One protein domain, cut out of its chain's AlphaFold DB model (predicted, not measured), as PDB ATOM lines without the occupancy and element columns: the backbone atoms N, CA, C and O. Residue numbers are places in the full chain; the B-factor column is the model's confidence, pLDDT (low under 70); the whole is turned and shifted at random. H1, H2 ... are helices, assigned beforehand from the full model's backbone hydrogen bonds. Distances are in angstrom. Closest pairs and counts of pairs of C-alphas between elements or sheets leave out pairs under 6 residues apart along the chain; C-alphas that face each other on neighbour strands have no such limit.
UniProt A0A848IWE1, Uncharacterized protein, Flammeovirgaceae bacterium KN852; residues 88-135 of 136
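AT A GLANCE: This is residues 88 to 135 of the 136 residues of an uncharacterized protein of Flammeovirgaceae bacterium KN852 (UniProt A0A848IWE1). The printed part is an open horseshoe of four short helices strung one after another along a curving chain, with an empty middle. H2, the longest by residues, and H3 lie along the bend, while H1 and H4 lie toward the two ends, which come back to within 14.6 A of each other between the C-alphas of Glu 88 and Tyr 135. The printed part has 48 residues, with four named helices in the order H1, H2, H3, H4 and no named strand; its class is all helix. The whole is loose, with a radius of gyration of the C-alphas of 13.6 A, and flat, spanning 35 by 29 by 15 A.

IN THESE COORDINATES: H2 covers residues 101 to 110 and measures 14.2 A from first to last C-alpha; C-alpha 101 is at (-4.218, 24.023, 32.508). Before it comes H1, residues 88 to 96, 12.1 A long, with C-alpha 88 at (0.833, 36.257, 22.473). After H2 comes H3, residues 116 to 119, only four residues and 5.4 A. H4 is residues 125 to 132, 11.4 A long, and its C-alpha 132 is at (13.222, 25.386, 24.245).

HOW THE PARTS SIT: H2 runs chiefly toward lower x, from -4.218 at C-alpha 101 to -18.251 at C-alpha 110. H1 runs almost wholly along z, from 22.473 at C-alpha 88 to 34.305 at C-alpha 96. H1 and H2 are joined by a tight link of 4 residues, yet they are apart, with no C-alpha of the one within 8 A of the other. H3 runs chiefly toward higher x, from -10.948 to -5.735, and is apart from H2 by the same measure. H4 runs chiefly toward higher y, from 15.022 to 25.386, and is apart from H3. H1 and H3, H1 and H4, and H2 and H4 are apart as well. In H1, H2 and H4, each O i to N i+4 pair is within hydrogen-bond range; H3 is too short for such a pair, and its one O i to N i+3 pair is not within range.

THE WHOLE: The two C-alphas farthest apart are those of Gly 112 and Asp 133, at 35.7 A. The printed part has no cut. The links from H2 to H3 and from H3 to H4 have 5 residues each and are tight, and no link is long. Residues 106 to 112, of which 106 to 110 belong to H2, stand free, and so do residues 116 to 135, which include H3 and H4. The mean pLDDT of the printed part is 74.9, and residues 115 to 135 are under 70; H1 has a mean of 91 and H3 one of 59.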
ATOM      1  N   GLU A  88       0.012  35.618  21.432       90.31
ATOM      2  CA  GLU A  88       0.833  36.257  22.473       90.31
ATOM      3  C   GLU A  88      -0.039  36.968  23.518       90.31
ATOM      4  O   GLU A  88       0.155  36.790  24.720       90.31
ATOM      5  N   ASP A  89      -1.057  37.715  23.079       90.25
ATOM      6  CA  ASP A  89      -1.978  38.403  23.990       90.25
ATOM      7  C   ASP A  89      -2.784  37.403  24.834       90.25
ATOM      8  O   ASP A  89      -3.053  37.652  26.013       90.25
ATOM      9  N   ILE A  90      -3.136  36.249  24.257       90.06
ATOM     10  CA  ILE A  90      -3.797  35.152  24.978       90.06
ATOM     11  C   ILE A  90      -2.857  34.592  26.048       90.06
ATOM     12  O   ILE A  90      -3.267  34.439  27.198       90.06
ATOM     13  N   ILE A  91      -1.593  34.326  25.711       89.19
ATOM     14  CA  ILE A  91      -0.597  33.798  26.658       89.19
ATOM     15  C   ILE A  91      -0.348  34.789  27.803       89.19
ATOM     16  O   ILE A  91      -0.326  34.384  28.970       89.19
ATOM     17  N   ILE A  92      -0.219  36.084  27.498       91.88
ATOM     18  CA  ILE A  92      -0.071  37.147  28.501       91.88
ATOM     19  C   ILE A  92      -1.280  37.164  29.432       91.88
ATOM     20  O   ILE A  92      -1.109  37.144  30.650       91.88
ATOM     21  N   TYR A  93      -2.495  37.140  28.882       91.44
ATOM     22  CA  TYR A  93      -3.722  37.144  29.674       91.44
ATOM     23  C   TYR A  93      -3.818  35.931  30.608       91.44
ATOM     24  O   TYR A  93      -4.146  36.084  31.788       91.44
ATOM     25  N   LEU A  94      -3.512  34.733  30.101       91.69
ATOM     26  CA  LEU A  94      -3.507  33.504  30.896       91.69
ATOM     27  C   LEU A  94      -2.472  33.573  32.024       91.69
ATOM     28  O   LEU A  94      -2.770  33.203  33.159       91.69
ATOM     29  N   THR A  95      -1.288  34.110  31.735       90.38
ATOM     30  CA  THR A  95      -0.198  34.249  32.708       90.38
ATOM     31  C   THR A  95      -0.521  35.293  33.778       90.38
ATOM     32  O   THR A  95      -0.355  35.027  34.968       90.38
ATOM     33  N   GLU A  96      -1.031  36.463  33.385       93.75
ATOM     34  CA  GLU A  96      -1.393  37.551  34.305       93.75
ATOM     35  C   GLU A  96      -2.506  37.125  35.268       93.75
ATOM     36  O   GLU A  96      -2.458  37.432  36.459       93.75
ATOM     37  N   ASN A  97      -3.477  36.353  34.773       92.62
ATOM     38  CA  ASN A  97      -4.579  35.838  35.583       92.62
ATOM     39  C   ASN A  97      -4.254  34.503  36.271       92.62
ATOM     40  O   ASN A  97      -5.115  33.964  36.962       92.62
ATOM     41  N   SER A  98      -3.023  33.993  36.124       89.00
ATOM     42  CA  SER A  98      -2.575  32.716  36.700       89.00
ATOM     43  C   SER A  98      -3.521  31.552  36.381       89.00
ATOM     44  O   SER A  98      -3.797  30.722  37.243       89.00
ATOM     45  N   ILE A  99      -4.043  31.525  35.152       90.19
ATOM     46  CA  ILE A  99      -4.963  30.490  34.683       90.19
ATOM     47  C   ILE A  99      -4.143  29.244  34.357       90.19
ATOM     48  O   ILE A  99      -3.329  29.235  33.433       90.19
ATOM     49  N   ASP A 100      -4.359  28.193  35.135       87.81
ATOM     50  CA  ASP A 100      -3.697  26.906  34.982       87.81
ATOM     51  C   ASP A 100      -4.422  25.987  33.987       87.81
ATOM     52  O   ASP A 100      -5.581  26.185  33.608       87.81
ATOM     53  N   THR A 101      -3.716  24.954  33.528       84.44
ATOM     54  CA  THR A 101      -4.218  24.023  32.508       84.44
ATOM     55  C   THR A 101      -5.475  23.285  32.953       84.44
ATOM     56  O   THR A 101      -6.326  22.987  32.118       84.44
ATOM     57  N   ASP A 102      -5.626  23.024  34.252       85.31
ATOM     58  CA  ASP A 102      -6.787  22.312  34.786       85.31
ATOM     59  C   ASP A 102      -8.050  23.179  34.686       85.31
ATOM     60  O   ASP A 102      -9.107  22.694  34.276       85.31
ATOM     61  N   GLN A 103      -7.925  24.486  34.939       85.62
ATOM     62  CA  GLN A 103      -9.009  25.453  34.736       85.62
ATOM     63  C   GLN A 103      -9.420  25.575  33.264       85.62
ATOM     64  O   GLN A 103     -10.609  25.693  32.956       85.62
ATOM     65  N   LEU A 104      -8.457  25.510  32.339       85.94
ATOM     66  CA  LEU A 104      -8.740  25.520  30.900       85.94
ATOM     67  C   LEU A 104      -9.475  24.252  30.458       85.94
ATOM     68  O   LEU A 104     -10.429  24.328  29.681       85.94
ATOM     69  N   ILE A 105      -9.075  23.094  30.987       84.75
ATOM     70  CA  ILE A 105      -9.734  21.809  30.729       84.75
ATOM     71  C   ILE A 105     -11.167  21.826  31.276       84.75
ATOM     72  O   ILE A 105     -12.091  21.401  30.579       84.75
ATOM     73  N   GLU A 106     -11.391  22.354  32.480       86.88
ATOM     74  CA  GLU A 106     -12.733  22.489  33.058       86.88
ATOM     75  C   GLU A 106     -13.621  23.423  32.217       86.88
ATOM     76  O   GLU A 106     -14.765  23.083  31.887       86.88
ATOM     77  N   ALA A 107     -13.089  24.578  31.811       85.56
ATOM     78  CA  ALA A 107     -13.802  25.537  30.976       85.56
ATOM     79  C   ALA A 107     -14.163  24.950  29.600       85.56
ATOM     80  O   ALA A 107     -15.304  25.095  29.153       85.56
ATOM     81  N   ALA A 108     -13.235  24.232  28.960       84.44
ATOM     82  CA  ALA A 108     -13.457  23.557  27.683       84.44
ATOM     83  C   ALA A 108     -14.528  22.457  27.790       84.44
ATOM     84  O   ALA A 108     -15.433  22.391  26.957       84.44
ATOM     85  N   SER A 109     -14.484  21.649  28.859       83.31
ATOM     86  CA  SER A 109     -15.523  20.654  29.172       83.31
ATOM     87  C   SER A 109     -16.904  21.296  29.300       83.31
ATOM     88  O   SER A 109     -17.882  20.820  28.724       83.31
ATOM     89  N   LYS A 110     -16.995  22.416  30.025       87.75
ATOM     90  CA  LYS A 110     -18.251  23.148  30.232       87.75
ATOM     91  C   LYS A 110     -18.782  23.797  28.950       87.75
ATOM     92  O   LYS A 110     -19.995  23.916  28.790       87.75
ATOM     93  N   ALA A 111     -17.890  24.200  28.050       84.38
ATOM     94  CA  ALA A 111     -18.229  24.748  26.739       84.38
ATOM     95  C   ALA A 111     -18.628  23.672  25.708       84.38
ATOM     96  O   ALA A 111     -19.006  24.018  24.592       84.38
ATOM     97  N   GLY A 112     -18.576  22.383  26.069       79.88
ATOM     98  CA  GLY A 112     -18.908  21.280  25.166       79.88
ATOM     99  C   GLY A 112     -17.848  21.028  24.091       79.88
ATOM    100  O   GLY A 112     -18.165  20.443  23.058       79.88
ATOM    101  N   VAL A 113     -16.609  21.480  24.316       79.00
ATOM    102  CA  VAL A 113     -15.469  21.181  23.443       79.00
ATOM    103  C   VAL A 113     -15.085  19.719  23.645       79.00
ATOM    104  O   VAL A 113     -14.800  19.301  24.770       79.00
ATOM    105  N   ASP A 114     -15.089  18.941  22.563       71.25
ATOM    106  CA  ASP A 114     -14.754  17.521  22.615       71.25
ATOM    107  C   ASP A 114     -13.264  17.330  22.936       71.25
ATOM    108  O   ASP A 114     -12.371  17.636  22.145       71.25
ATOM    109  N   GLN A 115     -12.987  16.850  24.147       64.06
ATOM    110  CA  GLN A 115     -11.626  16.712  24.660       64.06
ATOM    111  C   GLN A 115     -10.887  15.506  24.073       64.06
ATOM    112  O   GLN A 115      -9.672  15.391  24.253       64.06
ATOM    113  N   THR A 116     -11.581  14.604  23.364       60.88
ATOM    114  CA  THR A 116     -10.948  13.401  22.808       60.88
ATOM    115  C   THR A 116      -9.954  13.692  21.683       60.88
ATOM    116  O   THR A 116      -9.071  12.870  21.437       60.88
ATOM    117  N   ASP A 117     -10.019  14.873  21.063       56.62
ATOM    118  CA  ASP A 117      -9.072  15.295  20.022       56.62
ATOM    119  C   ASP A 117      -7.729  15.779  20.594       56.62
ATOM    120  O   ASP A 117      -6.680  15.605  19.969       56.62
ATOM    121  N   PHE A 118      -7.719  16.313  21.820       62.22
ATOM    122  CA  PHE A 118      -6.493  16.768  22.485       62.22
ATOM    123  C   PHE A 118      -5.686  15.605  23.068       62.22
ATOM    124  O   PHE A 118      -4.459  15.612  23.009       62.22
ATOM    125  N   GLN A 119      -6.370  14.574  23.570       56.06
ATOM    126  CA  GLN A 119      -5.735  13.403  24.187       56.06
ATOM    127  C   GLN A 119      -5.045  12.474  23.174       56.06
ATOM    128  O   GLN A 119      -4.166  11.698  23.543       56.06
ATOM    129  N   ASN A 120      -5.416  12.556  21.890       53.66
ATOM    130  CA  ASN A 120      -4.865  11.712  20.825       53.66
ATOM    131  C   ASN A 120      -3.776  12.399  19.985       53.66
ATOM    132  O   ASN A 120      -3.159  11.753  19.130       53.66
ATOM    133  N   LYS A 121      -3.489  13.684  20.224       56.41
ATOM    134  CA  LYS A 121      -2.362  14.365  19.586       56.41
ATOM    135  C   LYS A 121      -1.087  13.974  20.329       56.41
ATOM    136  O   LYS A 121      -0.704  14.606  21.306       56.41
ATOM    137  N   LYS A 122      -0.442  12.899  19.870       52.53
ATOM    138  CA  LYS A 122       0.895  12.507  20.328       52.53
ATOM    139  C   LYS A 122       1.824  13.711  20.150       52.53
ATOM    140  O   LYS A 122       2.150  14.071  19.022       52.53
ATOM    141  N   ILE A 123       2.180  14.363  21.252       61.94
ATOM    142  CA  ILE A 123       3.163  15.442  21.244       61.94
ATOM    143  C   ILE A 123       4.488  14.764  20.905       61.94
ATOM    144  O   ILE A 123       4.986  13.952  21.685       61.94
ATOM    145  N   GLU A 124       4.996  14.986  19.695       58.34
ATOM    146  CA  GLU A 124       6.312  14.472  19.337       58.34
ATOM    147  C   GLU A 124       7.353  15.241  20.148       58.34
ATOM    148  O   GLU A 124       7.430  16.465  20.072       58.34
ATOM    149  N   GLU A 125       8.123  14.511  20.952       56.25
ATOM    150  CA  GLU A 125       9.137  15.022  21.886       56.25
ATOM    151  C   GLU A 125      10.145  15.964  21.196       56.25
ATOM    152  O   GLU A 125      10.589  16.945  21.784       56.25
ATOM    153  N   THR A 126      10.383  15.758  19.897       54.38
ATOM    154  CA  THR A 126      11.213  16.610  19.032       54.38
ATOM    155  C   THR A 126      10.708  18.051  18.905       54.38
ATOM    156  O   THR A 126      11.511  18.960  18.739       54.38
ATOM    157  N   ILE A 127       9.394  18.290  19.003       58.56
ATOM    158  CA  ILE A 127       8.823  19.646  18.912       58.56
ATOM    159  C   ILE A 127       9.155  20.457  20.169       58.56
ATOM    160  O   ILE A 127       9.274  21.675  20.100       58.56
ATOM    161  N   ILE A 128       9.307  19.796  21.321       61.69
ATOM    162  CA  ILE A 128       9.560  20.470  22.599       61.69
ATOM    163  C   ILE A 128      11.017  20.937  22.677       61.69
ATOM    164  O   ILE A 128      11.263  22.057  23.116       61.69
ATOM    165  N   GLU A 129      11.972  20.116  22.225       57.56
ATOM    166  CA  GLU A 129      13.399  20.483  22.214       57.56
ATOM    167  C   GLU A 129      13.665  21.699  21.314       57.56
ATOM    168  O   GLU A 129      14.292  22.659  21.756       57.56
ATOM    169  N   ASP A 130      13.086  21.719  20.109       61.09
ATOM    170  CA  ASP A 130      13.245  22.828  19.153       61.09
ATOM    171  C   ASP A 130      12.637  24.146  19.683       61.09
ATOM    172  O   ASP A 130      13.099  25.237  19.362       61.09
ATOM    173  N   TYR A 131      11.615  24.063  20.548       61.59
ATOM    174  CA  TYR A 131      10.955  25.235  21.137       61.59
ATOM    175  C   TYR A 131      11.706  25.814  22.342       61.59
ATOM    176  O   TYR A 131      11.653  27.020  22.587       61.59
ATOM    177  N   ILE A 132      12.407  24.966  23.099       67.50
ATOM    178  CA  ILE A 132      13.222  25.386  24.245       67.50
ATOM    179  C   ILE A 132      14.511  26.067  23.762       67.50
ATOM    180  O   ILE A 132      14.899  27.088  24.330       67.50
ATOM    181  N   ASP A 133      15.118  25.572  22.681       66.81
ATOM    182  CA  ASP A 133      16.349  26.138  22.108       66.81
ATOM    183  C   ASP A 133      16.153  27.526  21.467       66.81
ATOM    184  O   ASP A 133      17.114  28.267  21.283       66.81
ATOM    185  N   ILE A 134      14.916  27.923  21.154       66.75
ATOM    186  CA  ILE A 134      14.603  29.273  20.654       66.75
ATOM    187  C   ILE A 134      14.617  30.326  21.782       66.75
ATOM    188  O   ILE A 134      14.789  31.516  21.506       66.75
ATOM    189  N   TYR A 135      14.450  29.917  23.045       52.25
ATOM    190  CA  TYR A 135      14.307  30.818  24.200       52.25
ATOM    191  C   TYR A 135      15.463  30.750  25.220       52.25
ATOM    192  O   TYR A 135      15.405  31.445  26.241       52.25
TER     193      TYR A 135